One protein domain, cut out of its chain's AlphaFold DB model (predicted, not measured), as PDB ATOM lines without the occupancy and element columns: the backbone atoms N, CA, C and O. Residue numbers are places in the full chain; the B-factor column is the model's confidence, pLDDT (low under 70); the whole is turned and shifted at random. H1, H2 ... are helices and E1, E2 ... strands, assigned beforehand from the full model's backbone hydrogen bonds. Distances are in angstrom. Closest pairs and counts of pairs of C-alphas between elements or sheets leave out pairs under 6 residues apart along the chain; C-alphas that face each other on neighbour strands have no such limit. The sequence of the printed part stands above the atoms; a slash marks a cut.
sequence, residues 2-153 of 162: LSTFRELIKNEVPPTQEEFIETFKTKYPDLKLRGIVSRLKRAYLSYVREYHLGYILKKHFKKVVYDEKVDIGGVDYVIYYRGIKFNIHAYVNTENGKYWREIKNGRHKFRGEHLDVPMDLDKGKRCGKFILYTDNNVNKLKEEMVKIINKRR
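What this domain is: This is residues 2 to 153 of the 162 residues of an uncharacterized protein of viral metagenome (UniProt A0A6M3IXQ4). A long helix, H3, runs lengthwise through an elongated domain: H2 packs on its residues 37 to 44 and H1 on its residues 44 to 47, and its later part packs on one face of a small, strongly twisted sheet of three strands, E1, E2 and E3. H6 covers that same face, H5 covers the other, and the small hairpin of E4 and E5 packs on H3 through E5. The 152 printed residues hold six named helices and five named strands, along the chain H1 H2 H3 H4 E1 E2 H5 E3 E4 E5 H6, in the class mixed, helices and strands. The larger sheet has the order E1, E2, E3 and is mixed; E4 and E5 are antiparallel. The whole is compact, with a radius of gyration of the C-alphas of 16.6 A, and spans 56 by 32 by 31 A.

How they stand to each other: Begin at H1, residues 2 to 7, which touches H2, residues 17 to 27, about perpendicular at 85 degrees; their closest C-alphas, of Phe 5 and Phe 20, are 6.0 A apart. Both touch the hub H3, residues 33 to 60, which has a kink of 26 degrees near residue 42. H1 only just touches it, with 3 pairs of C-alphas within 8 A, the closest being Leu 2 and Tyr 47 at 7.1 A. H2 touches residues 37 to 44 of H3 alone, at a steep tilt of 60 degrees, opposite ways; the closest C-alphas, of Ile 21 and Leu 40, are 6.4 A apart. H4, residues 68 to 71, only grazes the sheet that follows. In that sheet E1, residues 77 to 81, and E2, residues 84 to 92, form an antiparallel hairpin, where N 86 and O 79 are 2.8 A apart. E2 is parallel to E3, residues 113 to 119, with N 117 and O 89 2.8 A apart. E2, H5, residues 95 to 105, and E3 form a strand-helix-strand unit, two parallel neighbour strands with a helix between, and its crossover is right-handed. Look next for three layers, helices on both faces of the sheet: H5 on one, H3 and H6, residues 135 to 152, on the other. H5 lies over E2 at a height of 9.1 A over the sheet, and H6 lies over E2 at 8.3 A. H3 and H6 touch at a steep tilt of 63 degrees, the same way, closest at the C-alphas of Leu 57 and Val 138, 7.0 A apart. In the hairpin of E4, residues 125 to 127, and E5, residues 130 to 132, N 125 and O 132 are 2.9 A apart; the C-alphas of Arg 49 in H3 and Leu 132 in E5 are 5.8 A apart. Every O i to N i+4 pair is within hydrogen-bond range in H1, H2, H5 and H6, and 21 of 24 are in H3; H4 is too short for such a pair.

Where its parts are: Find C-alpha 2 at (281.373, 322.138, 336.911), where H1 begins; H2 follows, 15.4 A long. H3 starts at C-alpha 33, at (297.727, 327.464, 340.748), and runs 40.6 A; H4 is 4.9 A. E1 is 12.6 A long, E2 25.5 A, H5 15.3 A and E3 19.5 A. After the short E4 and E5, H6 runs 25.8 A to C-alpha 152 at (246.659, 331.190, 332.013).

The domain as a whole: The two C-alphas farthest apart, of Asp 30 and Arg 153, are 56.2 A apart. The printed part has no cut, and no link is long. The mean pLDDT of the printed part is 87.2; look for values under 70 at residues 33 to 34, 67 to 74 and 105 to 111.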
ATOM      1  N   LEU A   2     282.641 322.824 336.624       86.25
ATOM      2  CA  LEU A   2     281.373 322.138 336.911       86.25
ATOM      3  C   LEU A   2     281.352 320.673 336.439       86.25
ATOM      4  O   LEU A   2     280.965 319.805 337.211       86.25
ATOM      5  N   SER A   3     281.855 320.389 335.233       87.81
ATOM      6  CA  SER A   3     282.015 319.016 334.727       87.81
ATOM      7  C   SER A   3     282.825 318.134 335.679       87.81
ATOM      8  O   SER A   3     282.355 317.083 336.090       87.81
ATOM      9  N   THR A   4     283.990 318.608 336.132       91.69
ATOM     10  CA  THR A   4     284.822 317.911 337.128       91.69
ATOM     11  C   THR A   4     284.078 317.662 338.440       91.69
ATOM     12  O   THR A   4     284.210 316.592 339.016       91.69
ATOM     13  N   PHE A   5     283.288 318.627 338.925       94.06
ATOM     14  CA  PHE A   5     282.476 318.425 340.128       94.06
ATOM     15  C   PHE A   5     281.445 317.307 339.925       94.06
ATOM     16  O   PHE A   5     281.300 316.458 340.797       94.06
ATOM     17  N   ARG A   6     280.763 317.286 338.773       90.19
ATOM     18  CA  ARG A   6     279.724 316.293 338.461       90.19
ATOM     19  C   ARG A   6     280.271 314.891 338.229       90.19
ATOM     20  O   ARG A   6     279.683 313.943 338.729       90.19
ATOM     21  N   GLU A   7     281.402 314.768 337.535       93.06
ATOM     22  CA  GLU A   7     282.112 313.494 337.324       93.06
ATOM     23  C   GLU A   7     282.462 312.792 338.649       93.06
ATOM     24  O   GLU A   7     282.574 311.571 338.702       93.06
ATOM     25  N   LEU A   8     282.629 313.565 339.724       95.25
ATOM     26  CA  LEU A   8     282.984 313.062 341.046       95.25
ATOM     27  C   LEU A   8     281.780 312.715 341.935       95.25
ATOM     28  O   LEU A   8     281.981 312.192 343.029       95.25
ATOM     29  N   ILE A   9     280.547 312.994 341.503       93.69
ATOM     30  CA  ILE A   9     279.348 312.630 342.264       93.69
ATOM     31  C   ILE A   9     279.173 311.113 342.191       93.69
ATOM     32  O   ILE A   9     279.037 310.547 341.107       93.69
ATOM     33  N   LYS A  10     279.148 310.449 343.348       92.50
ATOM     34  CA  LYS A  10     279.020 308.988 343.453       92.50
ATOM     35  C   LYS A  10     277.861 308.637 344.370       92.50
ATOM     36  O   LYS A  10     277.781 309.170 345.470       92.50
ATOM     37  N   ASN A  11     276.979 307.736 343.934       90.06
ATOM     38  CA  ASN A  11     275.811 307.293 344.713       90.06
ATOM     39  C   ASN A  11     274.991 308.470 345.275       90.06
ATOM     40  O   ASN A  11     274.627 308.484 346.445       90.06
ATOM     41  N   GLU A  12     274.767 309.490 344.443       87.12
ATOM     42  CA  GLU A  12     274.087 310.745 344.797       87.12
ATOM     43  C   GLU A  12     274.791 311.629 345.848       87.12
ATOM     44  O   GLU A  12     274.258 312.675 346.228       87.12
ATOM     45  N   VAL A  13     276.007 311.280 346.265       89.81
ATOM     46  CA  VAL A  13     276.816 312.049 347.215       89.81
ATOM     47  C   VAL A  13     277.818 312.929 346.454       89.81
ATOM     48  O   VAL A  13     278.586 312.412 345.636       89.81
ATOM     49  N   PRO A  14     277.825 314.260 346.679       93.56
ATOM     50  CA  PRO A  14     278.818 315.142 346.074       93.56
ATOM     51  C   PRO A  14     280.212 314.905 346.681       93.56
ATOM     52  O   PRO A  14     280.302 314.537 347.855       93.56
ATOM     53  N   PRO A  15     281.300 315.158 345.927       95.69
ATOM     54  CA  PRO A  15     282.655 315.051 346.465       95.69
ATOM     55  C   PRO A  15     282.888 316.061 347.584       95.69
ATOM     56  O   PRO A  15     282.209 317.085 347.656       95.69
ATOM     57  N   THR A  16     283.912 315.828 348.398       95.19
ATOM     58  CA  THR A  16     284.461 316.838 349.309       95.19
ATOM     59  C   THR A  16     285.118 317.992 348.540       95.19
ATOM     60  O   THR A  16     285.398 317.917 347.338       95.19
ATOM     61  N   GLN A  17     285.386 319.105 349.236       95.25
ATOM     62  CA  GLN A  17     286.051 320.256 348.618       95.25
ATOM     63  C   GLN A  17     287.485 319.905 348.214       95.25
ATOM     64  O   GLN A  17     287.964 320.361 347.177       95.25
ATOM     65  N   GLU A  18     288.146 319.106 349.040       95.38
ATOM     66  CA  GLU A  18     289.497 318.605 348.857       95.38
ATOM     67  C   GLU A  18     289.567 317.691 347.624       95.38
ATOM     68  O   GLU A  18     290.331 317.987 346.706       95.38
ATOM     69  N   GLU A  19     288.701 316.676 347.523       96.62
ATOM     70  CA  GLU A  19     288.639 315.779 346.355       96.62
ATOM     71  C   GLU A  19     288.381 316.541 345.051       96.62
ATOM     72  O   GLU A  19     289.043 316.294 344.039       96.62
ATOM     73  N   PHE A  20     287.454 317.504 345.070       96.88
ATOM     74  CA  PHE A  20     287.168 318.346 343.910       96.88
ATOM     75  C   PHE A  20     288.391 319.160 343.468       96.88
ATOM     76  O   PHE A  20     288.694 319.227 342.274       96.88
ATOM     77  N   ILE A  21     289.099 319.785 344.413       94.94
ATOM     78  CA  ILE A  21     290.267 320.620 344.115       94.94
ATOM     79  C   ILE A  21     291.427 319.773 343.591       94.94
ATOM     80  O   ILE A  21     292.022 320.144 342.579       94.94
ATOM     81  N   GLU A  22     291.744 318.656 344.246       94.75
ATOM     82  CA  GLU A  22     292.877 317.807 343.858       94.75
ATOM     83  C   GLU A  22     292.638 317.119 342.512       94.75
ATOM     84  O   GLU A  22     293.517 317.127 341.643       94.75
ATOM     85  N   THR A  23     291.416 316.642 342.260       95.38
ATOM     86  CA  THR A  23     291.044 316.104 340.942       95.38
ATOM     87  C   THR A  23     291.160 317.175 339.861       95.38
ATOM     88  O   THR A  23     291.697 316.918 338.784       95.38
ATOM     89  N   PHE A  24     290.696 318.403 340.130       94.56
ATOM     90  CA  PHE A  24     290.785 319.488 339.156       94.56
ATOM     91  C   PHE A  24     292.239 319.854 338.834       94.56
ATOM     92  O   PHE A  24     292.569 320.038 337.665       94.56
ATOM     93  N   LYS A  25     293.115 319.938 339.841       92.19
ATOM     94  CA  LYS A  25     294.548 320.200 339.629       92.19
ATOM     95  C   LYS A  25     295.209 319.100 338.802       92.19
ATOM     96  O   LYS A  25     295.962 319.410 337.890       92.19
ATOM     97  N   THR A  26     294.885 317.842 339.093       92.88
ATOM     98  CA  THR A  26     295.419 316.681 338.367       92.88
ATOM     99  C   THR A  26     294.975 316.685 336.905       92.88
ATOM    100  O   THR A  26     295.775 316.430 336.014       92.88
ATOM    101  N   LYS A  27     293.706 317.025 336.640       93.38
ATOM    102  CA  LYS A  27     293.147 317.089 335.280       93.38
ATOM    103  C   LYS A  27     293.681 318.274 334.465       93.38
ATOM    104  O   LYS A  27     293.670 318.215 333.240       93.38
ATOM    105  N   TYR A  28     294.118 319.348 335.128       90.94
ATOM    106  CA  TYR A  28     294.556 320.592 334.489       90.94
ATOM    107  C   TYR A  28     295.851 321.139 335.127       90.94
ATOM    108  O   TYR A  28     295.814 322.198 335.768       90.94
ATOM    109  N   PRO A  29     296.995 320.447 334.959       87.31
ATOM    110  CA  PRO A  29     298.248 320.784 335.643       87.31
ATOM    111  C   PRO A  29     298.846 322.134 335.209       87.31
ATOM    112  O   PRO A  29     299.502 322.799 336.008       87.31
ATOM    113  N   ASP A  30     298.560 322.587 333.984       86.00
ATOM    114  CA  ASP A  30     299.159 323.797 333.394       86.00
ATOM    115  C   ASP A  30     298.517 325.117 333.870       86.00
ATOM    116  O   ASP A  30     298.973 326.217 333.538       86.00
ATOM    117  N   LEU A  31     297.433 325.056 334.652       83.75
ATOM    118  CA  LEU A  31     296.750 326.253 335.144       83.75
ATOM    119  C   LEU A  31     297.513 326.887 336.317       83.75
ATOM    120  O   LEU A  31     297.752 326.253 337.341       83.75
ATOM    121  N   LYS A  32     297.807 328.194 336.231       74.38
ATOM    122  CA  LYS A  32     298.467 328.961 337.309       74.38
ATOM    123  C   LYS A  32     297.743 328.791 338.659       74.38
ATOM    124  O   LYS A  32     296.664 329.344 338.893       74.38
ATOM    125  N   LEU A  33     298.382 328.063 339.579       67.69
ATOM    126  CA  LEU A  33     297.727 327.464 340.748       67.69
ATOM    127  C   LEU A  33     297.288 328.454 341.843       67.69
ATOM    128  O   LEU A  33     296.291 328.212 342.525       67.69
ATOM    129  N   ARG A  34     297.968 329.596 342.025       69.44
ATOM    130  CA  ARG A  34     297.667 330.494 343.165       69.44
ATOM    131  C   ARG A  34     296.273 331.131 343.084       69.44
ATOM    132  O   ARG A  34     295.606 331.277 344.102       69.44
ATOM    133  N   GLY A  35     295.799 331.471 341.882       79.62
ATOM    134  CA  GLY A  35     294.468 332.061 341.685       79.62
ATOM    135  C   GLY A  35     293.347 331.033 341.516       79.62
ATOM    136  O   GLY A  35     292.184 331.330 341.807       79.62
ATOM    137  N   ILE A  36     293.675 329.823 341.049       88.62
ATOM    138  CA  ILE A  36     292.670 328.817 340.701       88.62
ATOM    139  C   ILE A  36     292.058 328.173 341.943       88.62
ATOM    140  O   ILE A  36     290.843 328.012 341.993       88.62
ATOM    141  N   VAL A  37     292.851 327.908 342.987       90.62
ATOM    142  CA  VAL A  37     292.364 327.253 344.214       90.62
ATOM    143  C   VAL A  37     291.263 328.076 344.883       90.62
ATOM    144  O   VAL A  37     290.213 327.538 345.226       90.62
ATOM    145  N   SER A  38     291.439 329.392 345.006       90.19
ATOM    146  CA  SER A  38     290.410 330.275 345.574       90.19
ATOM    147  C   SER A  38     289.136 330.308 344.726       90.19
ATOM    148  O   SER A  38     288.031 330.348 345.269       90.19
ATOM    149  N   ARG A  39     289.261 330.248 343.393       90.56
ATOM    150  CA  ARG A  39     288.106 330.147 342.486       90.56
ATOM    151  C   ARG A  39     287.387 328.809 342.651       90.56
ATOM    152  O   ARG A  39     286.167 328.816 342.778       90.56
ATOM    153  N   LEU A  40     288.125 327.702 342.733       93.50
ATOM    154  CA  LEU A  40     287.579 326.361 342.957       93.50
ATOM    155  C   LEU A  40     286.847 326.274 344.299       93.50
ATOM    156  O   LEU A  40     285.709 325.819 344.336       93.50
ATOM    157  N   LYS A  41     287.435 326.798 345.384       92.44
ATOM    158  CA  LYS A  41     286.792 326.841 346.709       92.44
ATOM    159  C   LYS A  41     285.448 327.571 346.677       92.44
ATOM    160  O   LYS A  41     284.474 327.075 347.242       92.44
ATOM    161  N   ARG A  42     285.374 328.722 345.998       89.12
ATOM    162  CA  ARG A  42     284.116 329.470 345.833       89.12
ATOM    163  C   ARG A  42     283.115 328.738 344.938       89.12
ATOM    164  O   ARG A  42     281.942 328.671 345.293       89.12
ATOM    165  N   ALA A  43     283.570 328.188 343.810       91.38
ATOM    166  CA  ALA A  43     282.717 327.475 342.861       91.38
ATOM    167  C   ALA A  43     282.079 326.236 343.502       91.38
ATOM    168  O   ALA A  43     280.875 326.035 343.384       91.38
ATOM    169  N   TYR A  44     282.864 325.483 344.273       94.12
ATOM    170  CA  TYR A  44     282.423 324.293 344.994       94.12
ATOM    171  C   TYR A  44     281.187 324.546 345.870       94.12
ATOM    172  O   TYR A  44     280.220 323.795 345.804       94.12
ATOM    173  N   LEU A  45     281.170 325.636 346.649       90.75
ATOM    174  CA  LEU A  45     280.013 325.963 347.494       90.75
ATOM    175  C   LEU A  45     278.745 326.209 346.669       90.75
ATOM    176  O   LEU A  45     277.651 325.850 347.097       90.75
ATOM    177  N   SER A  46     278.881 326.838 345.502       88.94
ATOM    178  CA  SER A  46     277.753 327.063 344.598       88.94
ATOM    179  C   SER A  46     277.281 325.769 343.946       88.94
ATOM    180  O   SER A  46     276.079 325.535 343.919       88.94
ATOM    181  N   TYR A  47     278.198 324.894 343.526       91.62
ATOM    182  CA  TYR A  47     277.846 323.602 342.932       91.62
ATOM    183  C   TYR A  47     277.136 322.678 343.920       91.62
ATOM    184  O   TYR A  47     276.129 322.073 343.570       91.62
ATOM    185  N   VAL A  48     277.577 322.630 345.182       93.31
ATOM    186  CA  VAL A  48     276.868 321.871 346.226       93.31
ATOM    187  C   VAL A  48     275.449 322.411 346.440       93.31
ATOM    188  O   VAL A  48     274.512 321.629 346.581       93.31
ATOM    189  N   ARG A  49     275.257 323.738 346.426       91.50
ATOM    190  CA  ARG A  49     273.921 324.351 346.550       91.50
ATOM    191  C   ARG A  49     273.015 324.034 345.362       91.50
ATOM    192  O   ARG A  49     271.856 323.692 345.579       91.50
ATOM    193  N   GLU A  50     273.525 324.152 344.140       90.94
ATOM    194  CA  GLU A  50     272.793 323.829 342.908       90.94
ATOM    195  C   GLU A  50     272.423 322.343 342.860       90.94
ATOM    196  O   GLU A  50     271.279 321.991 342.570       90.94
ATOM    197  N   TYR A  51     273.353 321.461 343.226       92.31
ATOM    198  CA  TYR A  51     273.097 320.028 343.315       92.31
ATOM    199  C   TYR A  51     272.023 319.707 344.365       92.31
ATOM    200  O   TYR A  51     271.055 318.996 344.088       92.31
ATOM    201  N   HIS A  52     272.133 320.306 345.556       93.81
ATOM    202  CA  HIS A  52     271.124 320.172 346.603       93.81
ATOM    203  C   HIS A  52     269.752 320.706 346.162       93.81
ATOM    204  O   HIS A  52     268.723 320.139 346.534       93.81
ATOM    205  N   LEU A  53     269.702 321.785 345.371       93.81
ATOM    206  CA  LEU A  53     268.449 322.262 344.787       93.81
ATOM    207  C   LEU A  53     267.807 321.180 343.912       93.81
ATOM    208  O   LEU A  53     266.621 320.903 344.058       93.81
ATOM    209  N   GLY A  54     268.579 320.526 343.045       93.38
ATOM    210  CA  GLY A  54     268.073 319.426 342.224       93.38
ATOM    211  C   GLY A  54     267.475 318.300 343.059       93.38
ATOM    212  O   GLY A  54     266.375 317.829 342.767       93.38
ATOM    213  N   TYR A  55     268.162 317.919 344.140       93.12
ATOM    214  CA  TYR A  55     267.678 316.910 345.079       93.12
ATOM    215  C   TYR A  55     266.338 317.307 345.720       93.12
ATOM    216  O   TYR A  55     265.363 316.556 345.645       93.12
ATOM    217  N   ILE A  56     266.243 318.513 346.296       95.12
ATOM    218  CA  ILE A  56     265.002 318.945 346.953       95.12
ATOM    219  C   ILE A  56     263.865 319.131 345.940       95.12
ATOM    220  O   ILE A  56     262.733 318.753 346.221       95.12
ATOM    221  N   LEU A  57     264.136 319.619 344.727       95.38
ATOM    222  CA  LEU A  57     263.119 319.717 343.681       95.38
ATOM    223  C   LEU A  57     262.566 318.336 343.304       95.38
ATOM    224  O   LEU A  57     261.349 318.177 343.220       95.38
ATOM    225  N   LYS A  58     263.424 317.321 343.132       94.62
ATOM    226  CA  LYS A  58     262.997 315.947 342.807       94.62
ATOM    227  C   LYS A  58     262.126 315.317 343.898       94.62
ATOM    228  O   LYS A  58     261.220 314.555 343.580       94.62
ATOM    229  N   LYS A  59     262.328 315.685 345.168       95.31
ATOM    230  CA  LYS A  59     261.449 315.273 346.277       95.31
ATOM    231  C   LYS A  59     260.025 315.837 346.144       95.31
ATOM    232  O   LYS A  59     259.070 315.228 346.616       95.31
ATOM    233  N   HIS A  60     259.875 317.008 345.526       96.06
ATOM    234  CA  HIS A  60     258.611 317.753 345.473       96.06
ATOM    235  C   HIS A  60     257.884 317.689 344.131       96.06
ATOM    236  O   HIS A  60     256.682 317.961 344.082       96.06
ATOM    237  N   PHE A  61     258.584 317.361 343.047       96.06
ATOM    238  CA  PHE A  61     258.043 317.363 341.694       96.06
ATOM    239  C   PHE A  61     258.370 316.058 340.974       96.06
ATOM    240  O   PHE A  61     259.513 315.618 340.946       96.06
ATOM    241  N   LYS A  62     257.365 315.481 340.302       92.25
ATOM    242  CA  LYS A  62     257.521 314.218 339.561       92.25
ATOM    243  C   LYS A  62     258.472 314.324 338.366       92.25
ATOM    244  O   LYS A  62     259.106 313.341 338.007       92.25
ATOM    245  N   LYS A  63     258.536 315.491 337.714       93.00
ATOM    246  CA  LYS A  63     259.315 315.695 336.486       93.00
ATOM    247  C   LYS A  63     260.196 316.936 336.609       93.00
ATOM    248  O   LYS A  63     259.785 318.041 336.251       93.00
ATOM    249  N   VAL A  64     261.403 316.707 337.120       92.50
ATOM    250  CA  VAL A  64     262.505 317.674 337.187       92.50
ATOM    251  C   VAL A  64     263.584 317.207 336.224       92.50
ATOM    252  O   VAL A  64     264.094 316.097 336.355       92.50
ATOM    253  N   VAL A  65     263.909 318.045 335.252       89.25
ATOM    254  CA  VAL A  65     264.936 317.779 334.251       89.25
ATOM    255  C   VAL A  65     266.105 318.713 334.512       89.25
ATOM    256  O   VAL A  65     265.928 319.916 334.692       89.25
ATOM    257  N   TYR A  66     267.292 318.129 334.526       83.62
ATOM    258  CA  TYR A  66     268.551 318.837 334.413       83.62
ATOM    259  C   TYR A  66     269.086 318.558 333.000       83.62
ATOM    260  O   TYR A  66     269.087 317.400 332.583       83.62
ATOM    261  N   ASP A  67     269.475 319.586 332.245       68.44
ATOM    262  CA  ASP A  67     269.955 319.435 330.865       68.44
ATOM    263  C   ASP A  67     271.190 320.320 330.643       68.44
ATOM    264  O   ASP A  67     271.110 321.548 330.675       68.44
ATOM    265  N   GLU A  68     272.345 319.691 330.402       61.56
ATOM    266  CA  GLU A  68     273.627 320.373 330.164       61.56
ATOM    267  C   GLU A  68     273.617 321.270 328.921       61.56
ATOM    268  O   GLU A  68     274.363 322.246 328.863       61.56
ATOM    269  N   LYS A  69     272.751 320.998 327.935       57.56
ATOM    270  CA  LYS A  69     272.577 321.871 326.761       57.56
ATOM    271  C   LYS A  69     271.739 323.109 327.091       57.56
ATOM    272  O   LYS A  69     271.886 324.138 326.435       57.56
ATOM    273  N   VAL A  70     270.881 323.026 328.108       56.00
ATOM    274  CA  VAL A  70     270.046 324.126 328.624       56.00
ATOM    275  C   VAL A  70     270.804 324.975 329.660       56.00
ATOM    276  O   VAL A  70     270.552 326.176 329.755       56.00
ATOM    277  N   ASP A  71     271.811 324.406 330.331       55.06
ATOM    278  CA  ASP A  71     272.760 325.101 331.224       55.06
ATOM    279  C   ASP A  71     273.560 326.202 330.489       55.06
ATOM    280  O   ASP A  71     273.772 327.300 331.009       55.06
ATOM    281  N   ILE A  72     273.875 325.996 329.201       54.06
ATOM    282  CA  ILE A  72     274.460 327.029 328.314       54.06
ATOM    283  C   ILE A  72     273.538 328.263 328.200       54.06
ATOM    284  O   ILE A  72     273.994 329.386 327.982       54.06
ATOM    285  N   GLY A  73     272.234 328.063 328.401       57.31
ATOM    286  CA  GLY A  73     271.208 329.095 328.458       57.31
ATOM    287  C   GLY A  73     271.041 329.793 329.805       57.31
ATOM    288  O   GLY A  73     270.260 330.736 329.898       57.31
ATOM    289  N   GLY A  74     271.742 329.351 330.850       68.25
ATOM    290  CA  GLY A  74     271.630 329.903 332.197       68.25
ATOM    291  C   GLY A  74     270.369 329.481 332.956       68.25
ATOM    292  O   GLY A  74     269.953 330.219 333.850       68.25
ATOM    293  N   VAL A  75     269.757 328.348 332.595       81.31
ATOM    294  CA  VAL A  75     268.662 327.693 333.330       81.31
ATOM    295  C   VAL A  75     269.246 326.520 334.116       81.31
ATOM    296  O   VAL A  75     269.838 325.628 333.514       81.31
ATOM    297  N   ASP A  76     269.042 326.497 335.432       85.69
ATOM    298  CA  ASP A  76     269.618 325.464 336.301       85.69
ATOM    299  C   ASP A  76     268.774 324.180 336.289       85.69
ATOM    300  O   ASP A  76     269.310 323.077 336.246       85.69
ATOM    301  N   TYR A  77     267.440 324.301 336.288       90.75
ATOM    302  CA  TYR A  77     266.522 323.155 336.212       90.75
ATOM    303  C   TYR A  77     265.276 323.475 335.391       90.75
ATOM    304  O   TYR A  77     264.814 324.612 335.339       90.75
ATOM    305  N   VAL A  78     264.666 322.451 334.804       91.50
ATOM    306  CA  VAL A  78     263.349 322.542 334.169       91.50
ATOM    307  C   VAL A  78     262.357 321.699 334.955       91.50
ATOM    308  O   VAL A  78     262.582 320.515 335.195       91.50
ATOM    309  N   ILE A  79     261.223 322.290 335.319       93.75
ATOM    310  CA  ILE A  79     260.139 321.599 336.016       93.75
ATOM    311  C   ILE A  79     258.909 321.574 335.118       93.75
ATOM    312  O   ILE A  79     258.469 322.605 334.612       93.75
ATOM    313  N   TYR A  80     258.325 320.390 334.953       92.56
ATOM    314  CA  TYR A  80     257.013 320.244 334.330       92.56
ATOM    315  C   TYR A  80     255.965 320.085 335.424       92.56
ATOM    316  O   TYR A  80     255.918 319.062 336.111       92.56
ATOM    317  N   TYR A  81     255.116 321.096 335.584       94.06
ATOM    318  CA  TYR A  81     254.106 321.131 336.634       94.06
ATOM    319  C   TYR A  81     252.743 321.498 336.050       94.06
ATOM    320  O   TYR A  81     252.588 322.534 335.409       94.06
ATOM    321  N   ARG A  82     251.754 320.610 336.244       92.00
ATOM    322  CA  ARG A  82     250.371 320.757 335.742       92.00
ATOM    323  C   ARG A  82     250.297 321.136 334.250       92.00
ATOM    324  O   ARG A  82     249.533 322.011 333.862       92.00
ATOM    325  N   GLY A  83     251.116 320.482 333.424       89.06
ATOM    326  CA  GLY A  83     251.148 320.688 331.970       89.06
ATOM    327  C   GLY A  83     251.950 321.906 331.496       89.06
ATOM    328  O   GLY A  83     252.065 322.109 330.293       89.06
ATOM    329  N   ILE A  84     252.544 322.690 332.402       91.00
ATOM    330  CA  ILE A  84     253.360 323.864 332.058       91.00
ATOM    331  C   ILE A  84     254.843 323.574 332.304       91.00
ATOM    332  O   ILE A  84     255.207 322.920 333.283       91.00
ATOM    333  N   LYS A  85     255.695 324.070 331.399       91.44
ATOM    334  CA  LYS A  85     257.157 324.058 331.524       91.44
ATOM    335  C   LYS A  85     257.634 325.328 332.237       91.44
ATOM    336  O   LYS A  85     257.412 326.428 331.729       91.44
ATOM    337  N   PHE A  86     258.341 325.149 333.347       92.25
ATOM    338  CA  PHE A  86     258.998 326.210 334.106       92.25
ATOM    339  C   PHE A  86     260.518 326.053 334.036       92.25
ATOM    340  O   PHE A  86     261.046 324.983 334.339       92.25
ATOM    341  N   ASN A  87     261.207 327.118 333.640       90.94
ATOM    342  CA  ASN A  87     262.657 327.240 333.643       90.94
ATOM    343  C   ASN A  87     263.075 327.880 334.975       90.94
ATOM    344  O   ASN A  87     262.639 328.984 335.296       90.94
ATOM    345  N   ILE A  88     263.870 327.169 335.765       91.88
ATOM    346  CA  ILE A  88     264.237 327.544 337.129       91.88
ATOM    347  C   ILE A  88     265.644 328.120 337.151       91.88
ATOM    348  O   ILE A  88     266.574 327.503 336.628       91.88
ATOM    349  N   HIS A  89     265.789 329.269 337.808       90.06
ATOM    350  CA  HIS A  89     267.065 329.947 337.997       90.06
ATOM    351  C   HIS A  89     267.397 330.078 339.482       90.06
ATOM    352  O   HIS A  89     266.680 330.712 340.254       90.06
ATOM    353  N   ALA A  90     268.511 329.496 339.884       89.19
ATOM    354  CA  ALA A  90     269.053 329.503 341.220       89.19
ATOM    355  C   ALA A  90     270.143 330.569 341.335       89.19
ATOM    356  O   ALA A  90     271.086 330.634 340.549       89.19
ATOM    357  N   TYR A  91     270.050 331.407 342.360       88.50
ATOM    358  CA  TYR A  91     271.129 332.326 342.701       88.50
ATOM    359  C   TYR A  91     271.107 332.639 344.191       88.50
ATOM    360  O   TYR A  91     270.101 332.466 344.875       88.50
ATOM    361  N   VAL A  92     272.241 333.100 344.708       87.44
ATOM    362  CA  VAL A  92     272.333 333.599 346.080       87.44
ATOM    363  C   VAL A  92     271.839 335.042 346.106       87.44
ATOM    364  O   VAL A  92     272.293 335.848 345.302       87.44
ATOM    365  N   ASN A  93     270.937 335.373 347.028       88.56
ATOM    366  CA  ASN A  93     270.274 336.674 347.146       88.56
ATOM    367  C   ASN A  93     271.185 337.769 347.738       88.56
ATOM    368  O   ASN A  93     270.806 338.478 348.665       88.56
ATOM    369  N   THR A  94     272.401 337.894 347.215       87.38
ATOM    370  CA  THR A  94     273.324 339.005 347.474       87.38
ATOM    371  C   THR A  94     273.259 340.003 346.324       87.38
ATOM    372  O   THR A  94     272.800 339.662 345.234       87.38
ATOM    373  N   GLU A  95     273.755 341.225 346.523       86.25
ATOM    374  CA  GLU A  95     273.832 342.241 345.459       86.25
ATOM    375  C   GLU A  95     274.557 341.712 344.218       86.25
ATOM    376  O   GLU A  95     274.035 341.774 343.109       86.25
ATOM    377  N   ASN A  96     275.709 341.069 344.421       83.50
ATOM    378  CA  ASN A  96     276.461 340.445 343.338       83.50
ATOM    379  C   ASN A  96     275.656 339.324 342.650       83.50
ATOM    380  O   ASN A  96     275.674 339.202 341.430       83.50
ATOM    381  N   GLY A  97     274.924 338.501 343.410       82.56
ATOM    382  CA  GLY A  97     274.082 337.449 342.837       82.56
ATOM    383  C   GLY A  97     272.936 337.999 341.982       82.56
ATOM    384  O   GLY A  97     272.700 337.481 340.891       82.56
ATOM    385  N   LYS A  98     272.285 339.078 342.435       85.88
ATOM    386  CA  LYS A  98     271.253 339.800 341.674       85.88
ATOM    387  C   LYS A  98     271.825 340.407 340.394       85.88
ATOM    388  O   LYS A  98     271.295 340.156 339.319       85.88
ATOM    389  N   TYR A  99     272.969 341.083 340.495       85.69
ATOM    390  CA  TYR A  99     273.672 341.664 339.350       85.69
ATOM    391  C   TYR A  99     273.965 340.626 338.251       85.69
ATOM    392  O   TYR A  99     273.616 340.809 337.084       85.69
ATOM    393  N   TRP A 100     274.534 339.469 338.611       81.19
ATOM    394  CA  TRP A 100     274.783 338.403 337.632       81.19
ATOM    395  C   TRP A 100     273.495 337.779 337.082       81.19
ATOM    396  O   TRP A 100     273.474 337.340 335.929       81.19
ATOM    397  N   ARG A 101     272.420 337.732 337.879       84.00
ATOM    398  CA  ARG A 101     271.107 337.244 337.435       84.00
ATOM    399  C   ARG A 101     270.488 338.169 336.387       84.00
ATOM    400  O   ARG A 101     269.945 337.661 335.402       84.00
ATOM    401  N   GLU A 102     270.610 339.479 336.566       81.88
ATOM    402  CA  GLU A 102     270.159 340.506 335.620       81.88
ATOM    403  C   GLU A 102     270.926 340.432 334.295       81.88
ATOM    404  O   GLU A 102     270.313 340.395 333.230       81.88
ATOM    405  N   ILE A 103     272.252 340.268 334.343       78.75
ATOM    406  CA  ILE A 103     273.066 340.054 333.133       78.75
ATOM    407  C   ILE A 103     272.618 338.798 332.376       78.75
ATOM    408  O   ILE A 103     272.559 338.793 331.143       78.75
ATOM    409  N   LYS A 104     272.305 337.717 333.100       70.31
ATOM    410  CA  LYS A 104     271.799 336.477 332.496       70.31
ATOM    411  C   LYS A 104     270.392 336.651 331.916       70.31
ATOM    412  O   LYS A 104     270.097 336.019 330.907       70.31
ATOM    413  N   ASN A 105     269.555 337.526 332.488       68.62
ATOM    414  CA  ASN A 105     268.200 337.793 331.989       68.62
ATOM    415  C   ASN A 105     268.177 338.292 330.539       68.62
ATOM    416  O   ASN A 105     267.330 337.857 329.764       68.62
ATOM    417  N   GLY A 106     269.147 339.120 330.145       58.91
ATOM    418  CA  GLY A 106     269.252 339.637 328.774       58.91
ATOM    419  C   GLY A 106     269.651 338.604 327.710       58.91
ATOM    420  O   GLY A 106     269.699 338.940 326.532       58.91
ATOM    421  N   ARG A 107     269.965 337.355 328.094       60.81
ATOM    422  CA  ARG A 107     270.465 336.302 327.185       60.81
ATOM    423  C   ARG A 107     269.441 335.201 326.883       60.81
ATOM    424  O   ARG A 107     269.731 334.304 326.089       60.81
ATOM    425  N   HIS A 108     268.255 335.243 327.494       59.44
ATOM    426  CA  HIS A 108     267.287 334.144 327.428       59.44
ATOM    427  C   HIS A 108     266.523 334.120 326.098       59.44
ATOM    428  O   HIS A 108     265.582 334.877 325.892       59.44
ATOM    429  N   LYS A 109     266.896 333.198 325.202       60.94
ATOM    430  CA  LYS A 109     266.125 332.850 323.986       60.94
ATOM    431  C   LYS A 109     265.130 331.695 324.204       60.94
ATOM    432  O   LYS A 109     264.520 331.213 323.250       60.94
ATOM    433  N   PHE A 110     264.998 331.189 325.431       63.81
ATOM    434  CA  PHE A 110     264.231 329.974 325.711       63.81
ATOM    435  C   PHE A 110     262.739 330.268 325.870       63.81
ATOM    436  O   PHE A 110     262.339 331.189 326.571       63.81
ATOM    437  N   ARG A 111     261.900 329.441 325.236       68.88
ATOM    438  CA  ARG A 111     260.448 329.455 325.457       68.88
ATOM    439  C   ARG A 111     260.115 328.827 326.817       68.88
ATOM    440  O   ARG A 111     260.672 327.781 327.172       68.88
ATOM    441  N   GLY A 112     259.160 329.414 327.533       76.25
ATOM    442  CA  GLY A 112     258.646 328.906 328.807       76.25
ATOM    443  C   GLY A 112     258.477 330.006 329.849       76.25
ATOM    444  O   GLY A 112     258.742 331.172 329.574       76.25
ATOM    445  N   GLU A 113     258.021 329.618 331.035       87.88
ATOM    446  CA  GLU A 113     257.902 330.520 332.183       87.88
ATOM    447  C   GLU A 113     259.193 330.474 332.993       87.88
ATOM    448  O   GLU A 113     259.644 329.390 333.366       87.88
ATOM    449  N   HIS A 114     259.801 331.627 333.244       89.50
ATOM    450  CA  HIS A 114     261.068 331.724 333.962       89.50
ATOM    451  C   HIS A 114     260.803 332.105 335.414       89.50
ATOM    452  O   HIS A 114     260.181 333.129 335.686       89.50
ATOM    453  N   LEU A 115     261.264 331.268 336.340       92.38
ATOM    454  CA  LEU A 115     261.085 331.469 337.769       92.38
ATOM    455  C   LEU A 115     262.422 331.446 338.491       92.38
ATOM    456  O   LEU A 115     263.257 330.563 338.299       92.38
ATOM    457  N   ASP A 116     262.573 332.418 339.372       91.69
ATOM    458  CA  ASP A 116     263.755 332.607 340.186       91.69
ATOM    459  C   ASP A 116     263.571 331.945 341.557       91.69
ATOM    460  O   ASP A 116     262.530 332.075 342.203       91.69
ATOM    461  N   VAL A 117     264.604 331.245 342.023       92.25
ATOM    462  CA  VAL A 117     264.667 330.618 343.349       92.25
ATOM    463  C   VAL A 117     265.855 331.215 344.108       92.25
ATOM    464  O   VAL A 117     266.935 330.610 344.178       92.25
ATOM    465  N   PRO A 118     265.683 332.422 344.677       90.06
ATOM    466  CA  PRO A 118     266.727 333.061 345.456       90.06
ATOM    467  C   PRO A 118     267.028 332.258 346.728       90.06
ATOM    468  O   PRO A 118     266.132 331.870 347.483       90.06
ATOM    469  N   MET A 119     268.316 332.045 346.982       88.69
ATOM    470  CA  MET A 119     268.836 331.539 348.246       88.69
ATOM    471  C   MET A 119     269.153 332.708 349.169       88.69
ATOM    472  O   MET A 119     270.061 333.490 348.894       88.69
ATOM    473  N   ASP A 120     268.455 332.777 350.291       87.19
ATOM    474  CA  ASP A 120     268.790 333.677 351.386       87.19
ATOM    475  C   ASP A 120     269.759 332.958 352.337       87.19
ATOM    476  O   ASP A 120     269.420 331.913 352.899       87.19
ATOM    477  N   LEU A 121     270.982 333.482 352.471       85.94
ATOM    478  CA  LEU A 121     272.024 332.847 353.283       85.94
ATOM    479  C   LEU A 121     271.689 332.854 354.784       85.94
ATOM    480  O   LEU A 121     272.178 331.987 355.507       85.94
ATOM    481  N   ASP A 122     270.816 333.752 355.236       86.94
ATOM    482  CA  ASP A 122     270.420 333.839 356.644       86.94
ATOM    483  C   ASP A 122     269.235 332.918 356.968       86.94
ATOM    484  O   ASP A 122     269.007 332.568 358.124       86.94
ATOM    485  N   LYS A 123     268.485 332.487 355.944       86.75
ATOM    486  CA  LYS A 123     267.271 331.659 356.096       86.75
ATOM    487  C   LYS A 123     267.414 330.239 355.552       86.75
ATOM    488  O   LYS A 123     266.482 329.444 355.661       86.75
ATOM    489  N   GLY A 124     268.539 329.921 354.916       87.31
ATOM    490  CA  GLY A 124     268.815 328.578 354.420       87.31
ATOM    491  C   GLY A 124     269.094 327.586 355.551       87.31
ATOM    492  O   GLY A 124     269.413 327.953 356.682       87.31
ATOM    493  N   LYS A 125     269.020 326.290 355.242       90.81
ATOM    494  CA  LYS A 125     269.388 325.242 356.200       90.81
ATOM    495  C   LYS A 125     270.906 325.171 356.315       90.81
ATOM    496  O   LYS A 125     271.584 324.860 355.334       90.81
ATOM    497  N   ARG A 126     271.444 325.416 357.510       92.12
ATOM    498  CA  ARG A 126     272.879 325.285 357.780       92.12
ATOM    499  C   ARG A 126     273.255 323.813 357.981       92.12
ATOM    500  O   ARG A 126     272.665 323.121 358.805       92.12
ATOM    501  N   CYS A 127     274.242 323.344 357.228       86.62
ATOM    502  CA  CYS A 127     274.839 322.016 357.347       86.62
ATOM    503  C   CYS A 127     276.363 322.176 357.299       86.62
ATOM    504  O   CYS A 127     276.956 322.336 356.229       86.62
ATOM    505  N   GLY A 128     276.996 322.251 358.473       86.69
ATOM    506  CA  GLY A 128     278.399 322.651 358.588       86.69
ATOM    507  C   GLY A 128     278.651 324.024 357.947       86.69
ATOM    508  O   GLY A 128     278.025 325.019 358.317       86.69
ATOM    509  N   LYS A 129     279.553 324.065 356.955       84.12
ATOM    510  CA  LYS A 129     279.883 325.277 356.176       84.12
ATOM    511  C   LYS A 129     278.891 325.592 355.047       84.12
ATOM    512  O   LYS A 129     279.015 326.633 354.404       84.12
ATOM    513  N   PHE A 130     277.943 324.698 354.771       89.50
ATOM    514  CA  PHE A 130     276.967 324.879 353.705       89.50
ATOM    515  C   PHE A 130     275.694 325.530 354.227       89.50
ATOM    516  O   PHE A 130     275.220 325.225 355.319       89.50
ATOM    517  N   ILE A 131     275.121 326.389 353.394       92.00
ATOM    518  CA  ILE A 131     273.775 326.924 353.568       92.00
ATOM    519  C   ILE A 131     272.974 326.449 352.360       92.00
ATOM    520  O   ILE A 131     273.336 326.755 351.221       92.00
ATOM    521  N   LEU A 132     271.956 325.631 352.614       93.12
ATOM    522  CA  LEU A 132     271.252 324.824 351.622       93.12
ATOM    523  C   LEU A 132     269.778 325.218 351.508       93.12
ATOM    524  O   LEU A 132     269.210 325.854 352.400       93.12
ATOM    525  N   TYR A 133     269.161 324.826 350.391       93.75
ATOM    526  CA  TYR A 133     267.751 325.105 350.119       93.75
ATOM    527  C   TYR A 133     266.853 324.381 351.121       93.75
ATOM    528  O   TYR A 133     267.199 323.333 351.658       93.75
ATOM    529  N   THR A 134     265.685 324.953 351.371       93.69
ATOM    530  CA  THR A 134     264.698 324.425 352.312       93.69
ATOM    531  C   THR A 134     263.389 324.127 351.599       93.69
ATOM    532  O   THR A 134     263.131 324.648 350.510       93.69
ATOM    533  N   ASP A 135     262.519 323.344 352.239       94.06
ATOM    534  CA  ASP A 135     261.166 323.106 351.730       94.06
ATOM    535  C   ASP A 135     260.386 324.425 351.568       94.06
ATOM    536  O   ASP A 135     259.589 324.563 350.645       94.06
ATOM    537  N   ASN A 136     260.689 325.445 352.381       93.56
ATOM    538  CA  ASN A 136     260.113 326.783 352.242       93.56
ATOM    539  C   ASN A 136     260.473 327.444 350.898       93.56
ATOM    540  O   ASN A 136     259.627 328.088 350.284       93.56
ATOM    541  N   ASN A 137     261.702 327.261 350.395       94.00
ATOM    542  CA  ASN A 137     262.069 327.759 349.063       94.00
ATOM    543  C   ASN A 137     261.225 327.081 347.972       94.00
ATOM    544  O   ASN A 137     260.775 327.743 347.038       94.00
ATOM    545  N   VAL A 138     260.978 325.775 348.109       95.25
ATOM    546  CA  VAL A 138     260.171 325.010 347.151       95.25
ATOM    547  C   VAL A 138     258.687 325.375 347.236       95.25
ATOM    548  O   VAL A 138     258.020 325.455 346.207       95.25
ATOM    549  N   ASN A 139     258.164 325.648 348.432       95.31
ATOM    550  CA  ASN A 139     256.778 326.079 348.617       95.31
ATOM    551  C   ASN A 139     256.517 327.436 347.958       95.31
ATOM    552  O   ASN A 139     255.580 327.548 347.172       95.31
ATOM    553  N   LYS A 140     257.410 328.413 348.155       95.12
ATOM    554  CA  LYS A 140     257.342 329.704 347.451       95.12
ATOM    555  C   LYS A 140     257.373 329.531 345.934       95.12
ATOM    556  O   LYS A 140     256.592 330.149 345.221       95.12
ATOM    557  N   LEU A 141     258.226 328.633 345.434       96.00
ATOM    558  CA  LEU A 141     258.257 328.313 344.010       96.00
ATOM    559  C   LEU A 141     256.916 327.732 343.521       96.00
ATOM    560  O   LEU A 141     256.421 328.134 342.470       96.00
ATOM    561  N   LYS A 142     256.302 326.810 344.277       96.25
ATOM    562  CA  LYS A 142     254.983 326.245 343.946       96.25
ATOM    563  C   LYS A 142     253.890 327.313 343.928       96.25
ATOM    564  O   LYS A 142     253.041 327.274 343.039       96.25
ATOM    565  N   GLU A 143     253.902 328.246 344.875       96.50
ATOM    566  CA  GLU A 143     252.956 329.366 344.919       96.50
ATOM    567  C   GLU A 143     253.048 330.216 343.648       96.50
ATOM    568  O   GLU A 143     252.028 330.470 343.005       96.50
ATOM    569  N   GLU A 144     254.262 330.578 343.225       96.25
ATOM    570  CA  GLU A 144     254.480 331.333 341.984       96.25
ATOM    571  C   GLU A 144     254.033 330.553 340.740       96.25
ATOM    572  O   GLU A 144     253.326 331.089 339.884       96.25
ATOM    573  N   MET A 145     254.336 329.253 340.667       95.81
ATOM    574  CA  MET A 145     253.839 328.396 339.585       95.81
ATOM    575  C   MET A 145     252.306 328.372 339.528       95.81
ATOM    576  O   MET A 145     251.726 328.460 338.444       95.81
ATOM    577  N   VAL A 146     251.628 328.259 340.678       95.81
ATOM    578  CA  VAL A 146     250.157 328.249 340.753       95.81
ATOM    579  C   VAL A 146     249.570 329.587 340.311       95.81
ATOM    580  O   VAL A 146     248.603 329.587 339.548       95.81
ATOM    581  N   LYS A 147     250.164 330.717 340.715       95.12
ATOM    582  CA  LYS A 147     249.744 332.050 340.251       95.12
ATOM    583  C   LYS A 147     249.799 332.147 338.725       95.12
ATOM    584  O   LYS A 147     248.833 332.595 338.110       95.12
ATOM    585  N   ILE A 148     250.888 331.686 338.110       93.81
ATOM    586  CA  ILE A 148     251.054 331.689 336.648       93.81
ATOM    587  C   ILE A 148     250.033 330.770 335.967       93.81
ATOM    588  O   ILE A 148     249.399 331.167 334.989       93.81
ATOM    589  N   ILE A 149     249.823 329.561 336.495       93.06
ATOM    590  CA  ILE A 149     248.825 328.620 335.965       93.06
ATOM    591  C   ILE A 149     247.423 329.236 335.999       93.06
ATOM    592  O   ILE A 149     246.694 329.146 335.015       93.06
ATOM    593  N   ASN A 150     247.048 329.873 337.110       92.50
ATOM    594  CA  ASN A 150     245.725 330.473 337.263       92.50
ATOM    595  C   ASN A 150     245.517 331.656 336.314       92.50
ATOM    596  O   ASN A 150     244.440 331.775 335.745       92.50
ATOM    597  N   LYS A 151     246.551 332.474 336.072       88.88
ATOM    598  CA  LYS A 151     246.504 333.554 335.068       88.88
ATOM    599  C   LYS A 151     246.306 333.040 333.637       88.88
ATOM    600  O   LYS A 151     245.758 333.756 332.810       88.88
ATOM    601  N   ARG A 152     246.768 331.821 333.340       81.75
ATOM    602  CA  ARG A 152     246.659 331.190 332.013       81.75
ATOM    603  C   ARG A 152     245.345 330.443 331.790       81.75
ATOM    604  O   ARG A 152     245.045 330.097 330.651       81.75
ATOM    605  N   ARG A 153     244.580 330.148 332.844       74.19
ATOM    606  CA  ARG A 153     243.246 329.564 332.679       74.19
ATOM    607  C   ARG A 153     242.308 330.660 332.163       74.19
ATOM    608  O   ARG A 153     242.246 331.710 332.800       74.19
TER     609      ARG A 153